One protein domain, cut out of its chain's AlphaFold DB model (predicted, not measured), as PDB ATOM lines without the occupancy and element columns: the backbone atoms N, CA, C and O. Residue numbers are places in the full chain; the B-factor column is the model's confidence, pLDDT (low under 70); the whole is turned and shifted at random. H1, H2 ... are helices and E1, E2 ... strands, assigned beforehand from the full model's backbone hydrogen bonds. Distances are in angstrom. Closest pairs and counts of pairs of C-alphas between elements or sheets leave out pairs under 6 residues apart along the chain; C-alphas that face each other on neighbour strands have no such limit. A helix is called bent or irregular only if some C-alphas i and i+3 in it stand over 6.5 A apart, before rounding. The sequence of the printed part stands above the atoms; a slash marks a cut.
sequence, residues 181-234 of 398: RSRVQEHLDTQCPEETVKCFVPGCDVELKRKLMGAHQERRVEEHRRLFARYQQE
ATOM      1  N   ARG A 181     -13.281   4.712   1.733       91.94
ATOM      2  CA  ARG A 181     -14.471   4.438   2.558       91.94
ATOM      3  C   ARG A 181     -14.274   4.831   4.029       91.94
ATOM      4  O   ARG A 181     -15.173   5.424   4.612       91.94
ATOM      5  N   SER A 182     -13.101   4.573   4.611       90.12
ATOM      6  CA  SER A 182     -12.786   4.933   6.003       90.12
ATOM      7  C   SER A 182     -12.680   6.439   6.276       90.12
ATOM      8  O   SER A 182     -12.802   6.848   7.423       90.12
ATOM      9  N   ARG A 183     -12.427   7.264   5.253       88.75
ATOM     10  CA  ARG A 183     -12.226   8.722   5.363       88.75
ATOM     11  C   ARG A 183     -13.420   9.535   4.866       88.75
ATOM     12  O   ARG A 183     -13.325  10.752   4.743       88.75
ATOM     13  N   VAL A 184     -14.547   8.886   4.565       86.25
ATOM     14  CA  VAL A 184     -15.747   9.592   4.094       86.25
ATOM     15  C   VAL A 184     -16.224  10.594   5.142       86.25
ATOM     16  O   VAL A 184     -16.471  11.739   4.783       86.25
ATOM     17  N   GLN A 185     -16.285  10.209   6.420       81.12
ATOM     18  CA  GLN A 185     -16.739  11.109   7.484       81.12
ATOM     19  C   GLN A 185     -15.813  12.322   7.642       81.12
ATOM     20  O   GLN A 185     -16.270  13.456   7.569       81.12
ATOM     21  N   GLU A 186     -14.500  12.087   7.717       80.25
ATOM     22  CA  GLU A 186     -13.485  13.148   7.760       80.25
ATOM     23  C   GLU A 186     -13.630  14.129   6.582       80.25
ATOM     24  O   GLU A 186     -13.579  15.346   6.767       80.25
ATOM     25  N   HIS A 187     -13.872  13.617   5.370       80.62
ATOM     26  CA  HIS A 187     -14.146  14.451   4.202       80.62
ATOM     27  C   HIS A 187     -15.425  15.288   4.364       80.62
ATOM     28  O   HIS A 187     -15.399  16.480   4.053       80.62
ATOM     29  N   LEU A 188     -16.538  14.703   4.821       75.75
ATOM     30  CA  LEU A 188     -17.796  15.434   5.036       75.75
ATOM     31  C   LEU A 188     -17.605  16.567   6.057       75.75
ATOM     32  O   LEU A 188     -17.996  17.710   5.798       75.75
ATOM     33  N   ASP A 189     -16.890  16.285   7.144       73.62
ATOM     34  CA  ASP A 189     -16.685  17.211   8.260       73.62
ATOM     35  C   ASP A 189     -15.721  18.359   7.926       73.62
ATOM     36  O   ASP A 189     -15.899  19.474   8.420       73.62
ATOM     37  N   THR A 190     -14.725  18.131   7.061       69.94
ATOM     38  CA  THR A 190     -13.624  19.098   6.861       69.94
ATOM     39  C   THR A 190     -13.501  19.668   5.450       69.94
ATOM     40  O   THR A 190     -13.032  20.792   5.294       69.94
ATOM     41  N   GLN A 191     -13.917  18.935   4.415       73.62
ATOM     42  CA  GLN A 191     -13.509  19.224   3.031       73.62
ATOM     43  C   GLN A 191     -14.671  19.302   2.034       73.62
ATOM     44  O   GLN A 191     -14.554  19.977   1.017       73.62
ATOM     45  N   CYS A 192     -15.795  18.626   2.285       81.94
ATOM     46  CA  CYS A 192     -16.869  18.472   1.307       81.94
ATOM     47  C   CYS A 192     -17.558  19.809   0.953       81.94
ATOM     48  O   CYS A 192     -18.244  20.382   1.799       81.94
ATOM     49  N   PRO A 193     -17.480  20.307  -0.294       81.75
ATOM     50  CA  PRO A 193     -18.121  21.576  -0.664       81.75
ATOM     51  C   PRO A 193     -19.658  21.541  -0.592       81.75
ATOM     52  O   PRO A 193     -20.301  22.580  -0.434       81.75
ATOM     53  N   GLU A 194     -20.239  20.345  -0.720       88.88
ATOM     54  CA  GLU A 194     -21.687  20.105  -0.744       88.88
ATOM     55  C   GLU A 194     -22.283  19.802   0.642       88.88
ATOM     56  O   GLU A 194     -23.505  19.694   0.755       88.88
ATOM     57  N   GLU A 195     -21.461  19.675   1.691       80.44
ATOM     58  CA  GLU A 195     -21.970  19.461   3.051       80.44
ATOM     59  C   GLU A 195     -22.623  20.732   3.591       80.44
ATOM     60  O   GLU A 195     -22.116  21.835   3.375       80.44
ATOM     61  N   THR A 196     -23.747  20.573   4.291       83.75
ATOM     62  CA  THR A 196     -24.427  21.696   4.946       83.75
ATOM     63  C   THR A 196     -23.817  21.896   6.320       83.75
ATOM     64  O   THR A 196     -23.774  20.970   7.124       83.75
ATOM     65  N   VAL A 197     -23.310  23.096   6.566       77.94
ATOM     66  CA  VAL A 197     -22.623  23.460   7.802       77.94
ATOM     67  C   VAL A 197     -23.240  24.731   8.374       77.94
ATOM     68  O   VAL A 197     -23.683  25.611   7.630       77.94
ATOM     69  N   LYS A 198     -23.264  24.820   9.705       74.12
ATOM     70  CA  LYS A 198     -23.638  26.038  10.431       74.12
ATOM     71  C   LYS A 198     -22.574  27.113  10.240       74.12
ATOM     72  O   LYS A 198     -21.390  26.797  10.082       74.12
ATOM     73  N   CYS A 199     -22.986  28.375  10.270       73.31
ATOM     74  CA  CYS A 199     -22.047  29.485  10.344       73.31
ATOM     75  C   CYS A 199     -21.158  29.351  11.591       73.31
ATOM     76  O   CYS A 199     -21.610  28.953  12.662       73.31
ATOM     77  N   PHE A 200     -19.876  29.691  11.451       63.19
ATOM     78  CA  PHE A 200     -18.905  29.619  12.546       63.19
ATOM     79  C   PHE A 200     -19.038  30.773  13.553       63.19
ATOM     80  O   PHE A 200     -18.317  30.794  14.545       63.19
ATOM     81  N   VAL A 201     -19.905  31.754  13.281       59.44
ATOM     82  CA  VAL A 201     -20.103  32.928  14.136       59.44
ATOM     83  C   VAL A 201     -21.116  32.594  15.236       59.44
ATOM     84  O   VAL A 201     -22.264  32.293  14.907       59.44
ATOM     85  N   PRO A 202     -20.735  32.666  16.527       57.88
ATOM     86  CA  PRO A 202     -21.667  32.446  17.629       57.88
ATOM     87  C   PRO A 202     -22.865  33.402  17.548       57.88
ATOM     88  O   PRO A 202     -22.696  34.606  17.359       57.88
ATOM     89  N   GLY A 203     -24.078  32.857  17.659       67.00
ATOM     90  CA  GLY A 203     -25.331  33.606  17.502       67.00
ATOM     91  C   GLY A 203     -25.814  33.781  16.056       67.00
ATOM     92  O   GLY A 203     -26.831  34.433  15.841       67.00
ATOM     93  N   CYS A 204     -25.117  33.219  15.062       71.50
ATOM     94  CA  CYS A 204     -25.601  33.141  13.684       71.50
ATOM     95  C   CYS A 204     -26.142  31.734  13.383       71.50
ATOM     96  O   CYS A 204     -25.376  30.792  13.189       71.50
ATOM     97  N   ASP A 205     -27.466  31.600  13.281       78.31
ATOM     98  CA  ASP A 205     -28.155  30.311  13.073       78.31
ATOM     99  C   ASP A 205     -28.271  29.884  11.599       78.31
ATOM    100  O   ASP A 205     -29.062  29.010  11.244       78.31
ATOM    101  N   VAL A 206     -27.510  30.508  10.696       78.31
ATOM    102  CA  VAL A 206     -27.613  30.206   9.265       78.31
ATOM    103  C   VAL A 206     -26.873  28.909   8.937       78.31
ATOM    104  O   VAL A 206     -25.663  28.793   9.138       78.31
ATOM    105  N   GLU A 207     -27.599  27.954   8.359       81.19
ATOM    106  CA  GLU A 207     -27.052  26.716   7.804       81.19
ATOM    107  C   GLU A 207     -27.042  26.777   6.280       81.19
ATOM    108  O   GLU A 207     -28.044  27.105   5.639       81.19
ATOM    109  N   LEU A 208     -25.904  26.458   5.674       83.94
ATOM    110  CA  LEU A 208     -25.772  26.461   4.226       83.94
ATOM    111  C   LEU A 208     -24.664  25.518   3.767       83.94
ATOM    112  O   LEU A 208     -23.829  25.068   4.551       83.94
ATOM    113  N   LYS A 209     -24.634  25.217   2.467       83.62
ATOM    114  CA  LYS A 209     -23.551  24.422   1.878       83.62
ATOM    115  C   LYS A 209     -22.204  25.104   2.112       83.62
ATOM    116  O   LYS A 209     -22.090  26.306   1.877       83.62
ATOM    117  N   ARG A 210     -21.168  24.334   2.459       79.50
ATOM    118  CA  ARG A 210     -19.808  24.835   2.724       79.50
ATOM    119  C   ARG A 210     -19.292  25.747   1.604       79.50
ATOM    120  O   ARG A 210     -18.726  26.795   1.893       79.50
ATOM    121  N   LYS A 211     -19.570  25.421   0.334       80.81
ATOM    122  CA  LYS A 211     -19.193  26.252  -0.830       80.81
ATOM    123  C   LYS A 211     -19.816  27.657  -0.861       80.81
ATOM    124  O   LYS A 211     -19.274  28.541  -1.507       80.81
ATOM    125  N   LEU A 212     -20.960  27.853  -0.205       80.62
ATOM    126  CA  LEU A 212     -21.674  29.131  -0.144       80.62
ATOM    127  C   LEU A 212     -21.279  29.958   1.097       80.62
ATOM    128  O   LEU A 212     -21.714  31.101   1.223       80.62
ATOM    129  N   MET A 213     -20.464  29.403   2.007       69.00
ATOM    130  CA  MET A 213     -20.114  30.037   3.285       69.00
ATOM    131  C   MET A 213     -19.378  31.368   3.098       69.00
ATOM    132  O   MET A 213     -19.705  32.331   3.783       69.00
ATOM    133  N   GLY A 214     -18.465  31.456   2.125       67.69
ATOM    134  CA  GLY A 214     -17.767  32.709   1.813       67.69
ATOM    135  C   GLY A 214     -18.737  33.834   1.436       67.69
ATOM    136  O   GLY A 214     -18.738  34.890   2.059       67.69
ATOM    137  N   ALA A 215     -19.665  33.561   0.513       77.50
ATOM    138  CA  ALA A 215     -20.668  34.542   0.088       77.50
ATOM    139  C   ALA A 215     -21.625  34.957   1.225       77.50
ATOM    140  O   ALA A 215     -22.080  36.098   1.277       77.50
ATOM    141  N   HIS A 216     -21.954  34.044   2.144       77.69
ATOM    142  CA  HIS A 216     -22.732  34.374   3.342       77.69
ATOM    143  C   HIS A 216     -21.959  35.306   4.287       77.69
ATOM    144  O   HIS A 216     -22.520  36.299   4.752       77.69
ATOM    145  N   GLN A 217     -20.684  35.005   4.547       62.88
ATOM    146  CA  GLN A 217     -19.828  35.791   5.438       62.88
ATOM    147  C   GLN A 217     -19.603  37.210   4.914       62.88
ATOM    148  O   GLN A 217     -19.694  38.156   5.694       62.88
ATOM    149  N   GLU A 218     -19.390  37.361   3.606       72.75
ATOM    150  CA  GLU A 218     -19.230  38.665   2.953       72.75
ATOM    151  C   GLU A 218     -20.499  39.521   3.054       72.75
ATOM    152  O   GLU A 218     -20.430  40.710   3.351       72.75
ATOM    153  N   ARG A 219     -21.682  38.920   2.869       74.56
ATOM    154  CA  ARG A 219     -22.961  39.653   2.881       74.56
ATOM    155  C   ARG A 219     -23.456  40.046   4.272       74.56
ATOM    156  O   ARG A 219     -24.315  40.918   4.367       74.56
ATOM    157  N   ARG A 220     -22.993  39.374   5.332       69.94
ATOM    158  CA  ARG A 220     -23.449  39.584   6.721       69.94
ATOM    159  C   ARG A 220     -22.338  40.068   7.654       69.94
ATOM    160  O   ARG A 220     -22.411  39.858   8.862       69.94
ATOM    161  N   VAL A 221     -21.310  40.723   7.117       70.06
ATOM    162  CA  VAL A 221     -20.133  41.126   7.899       70.06
ATOM    163  C   VAL A 221     -20.484  42.070   9.061       70.06
ATOM    164  O   VAL A 221     -20.009  41.856  10.177       70.06
ATOM    165  N   GLU A 222     -21.384  43.046   8.875       74.25
ATOM    166  CA  GLU A 222     -21.833  43.935   9.960       74.25
ATOM    167  C   GLU A 222     -22.626  43.206  11.052       74.25
ATOM    168  O   GLU A 222     -22.470  43.521  12.234       74.25
ATOM    169  N   GLU A 223     -23.479  42.250  10.674       73.56
ATOM    170  CA  GLU A 223     -24.279  41.448  11.608       73.56
ATOM    171  C   GLU A 223     -23.365  40.537  12.435       73.56
ATOM    172  O   GLU A 223     -23.417  40.558  13.666       73.56
ATOM    173  N   HIS A 224     -22.440  39.840  11.769       65.06
ATOM    174  CA  HIS A 224     -21.421  39.028  12.425       65.06
ATOM    175  C   HIS A 224     -20.560  39.864  13.379       65.06
ATOM    176  O   HIS A 224     -20.342  39.453  14.516       65.06
ATOM    177  N   ARG A 225     -20.141  41.074  12.981       67.19
ATOM    178  CA  ARG A 225     -19.372  41.985  13.846       67.19
ATOM    179  C   ARG A 225     -20.125  42.350  15.130       67.19
ATOM    180  O   ARG A 225     -19.512  42.417  16.192       67.19
ATOM    181  N   ARG A 226     -21.442  42.573  15.057       72.94
ATOM    182  CA  ARG A 226     -22.280  42.880  16.235       72.94
ATOM    183  C   ARG A 226     -22.448  41.673  17.158       72.94
ATOM    184  O   ARG A 226     -22.380  41.842  18.372       72.94
ATOM    185  N   LEU A 227     -22.648  40.480  16.596       64.50
ATOM    186  CA  LEU A 227     -22.749  39.235  17.365       64.50
ATOM    187  C   LEU A 227     -21.443  38.936  18.112       64.50
ATOM    188  O   LEU A 227     -21.472  38.685  19.314       64.50
ATOM    189  N   PHE A 228     -20.295  39.090  17.445       58.16
ATOM    190  CA  PHE A 228     -18.982  38.954  18.082       58.16
ATOM    191  C   PHE A 228     -18.761  39.952  19.225       58.16
ATOM    192  O   PHE A 228     -18.231  39.569  20.265       58.16
ATOM    193  N   ALA A 229     -19.177  41.213  19.064       60.12
ATOM    194  CA  ALA A 229     -19.027  42.231  20.106       60.12
ATOM    195  C   ALA A 229     -19.868  41.935  21.361       60.12
ATOM    196  O   ALA A 229     -19.420  42.220  22.468       60.12
ATOM    197  N   ARG A 230     -21.061  41.341  21.203       58.03
ATOM    198  CA  ARG A 230     -21.897  40.898  22.335       58.03
ATOM    199  C   ARG A 230     -21.288  39.697  23.057       58.03
ATOM    200  O   ARG A 230     -21.258  39.687  24.278       58.03
ATOM    201  N   TYR A 231     -20.739  38.739  22.308       48.22
ATOM    202  CA  TYR A 231     -20.110  37.538  22.870       48.22
ATOM    203  C   TYR A 231     -18.822  37.836  23.668       48.22
ATOM    204  O   TYR A 231     -18.421  37.046  24.509       48.22
ATOM    205  N   GLN A 232     -18.155  38.971  23.421       49.75
ATOM    206  CA  GLN A 232     -16.940  39.385  24.144       49.75
ATOM    207  C   GLN A 232     -17.199  40.066  25.501       49.75
ATOM    208  O   GLN A 232     -16.237  40.328  26.219       49.75
ATOM    209  N   GLN A 233     -18.450  40.403  25.843       46.38
ATOM    210  CA  GLN A 233     -18.780  41.163  27.062       46.38
ATOM    211  C   GLN A 233     -19.244  40.298  28.244       46.38
ATOM    212  O   GLN A 233     -19.366  40.819  29.351       46.38
ATOM    213  N   GLU A 234     -19.467  38.998  28.052       46.53
ATOM    214  CA  GLU A 234     -19.771  38.084  29.155       46.53
ATOM    215  C   GLU A 234     -18.465  37.469  29.688       46.53
ATOM    216  O   GLU A 234     -17.757  36.802  28.929       46.53
TER     217      GLU A 234
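AT A GLANCE: This is residues 181 to 234 of the 398 residues of an uncharacterized protein of Chromera velia CCMP2878 (UniProt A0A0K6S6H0). A small two-strand hairpin, E1 and E2, sits in the middle of a loose, open chain of three helices that touch no helix among themselves. H2 runs on from E2 and makes a corner with H3, while H1 extends away at the other end of the long axis. The printed part has 54 residues with three named helices and two named strands, in the order H1, E1, E2, H2, H3; the sheet E1 - E2 is antiparallel and the class is mostly helix. The whole is loose, with a radius of gyration of the C-alphas of 13.6 A, and flat, with spans of 44 by 25 by 13 A.

IN THESE COORDINATES: E1 is residues 196 to 198, 7.0 A long, and E2 is residues 207 to 209, 7.3 A. H2 is residues 210 to 219, 15.2 A, and H3 is residues 221 to 231, 15.4 A, ending at C-alpha 231 (-20.110, 37.538, 22.870). H1 is residues 181 to 190, 15.3 A, starting at C-alpha 181 (-14.471, 4.438, 2.558). H1 and H2 are irregular: C-alphas 182 and 185 are 7.5 A apart, and C-alphas 211 and 214 are 7.1 A apart.

HOW THE PARTS SIT: E1 and E2 form a hairpin, antiparallel at 141 degrees, with N 197 and O 208 within hydrogen-bond range at 2.9 A. The closest C-alphas of E1 and H2, those of Val 197 and Arg 210, are 6.0 A apart. H2 and H3 are close but not clearly touching, with the C-alphas of Gln 217 and His 224 closest at 7.9 A. Their lines are about perpendicular, at 89 degrees. H1 is apart from E2, H2 and H3. Every O i to N i+4 pair is within hydrogen-bond range in H3, but 4 of 6 in H1 and 4 of 6 in H2.

THE WHOLE: The C-alphas of Arg 181 and Gln 233, the two farthest apart, are 44.4 A apart. The printed part has no cut and no long link. The mean pLDDT of the printed part is 72.7, and 19 residues are under 70, among them residues 200 to 203 and 227 to 234.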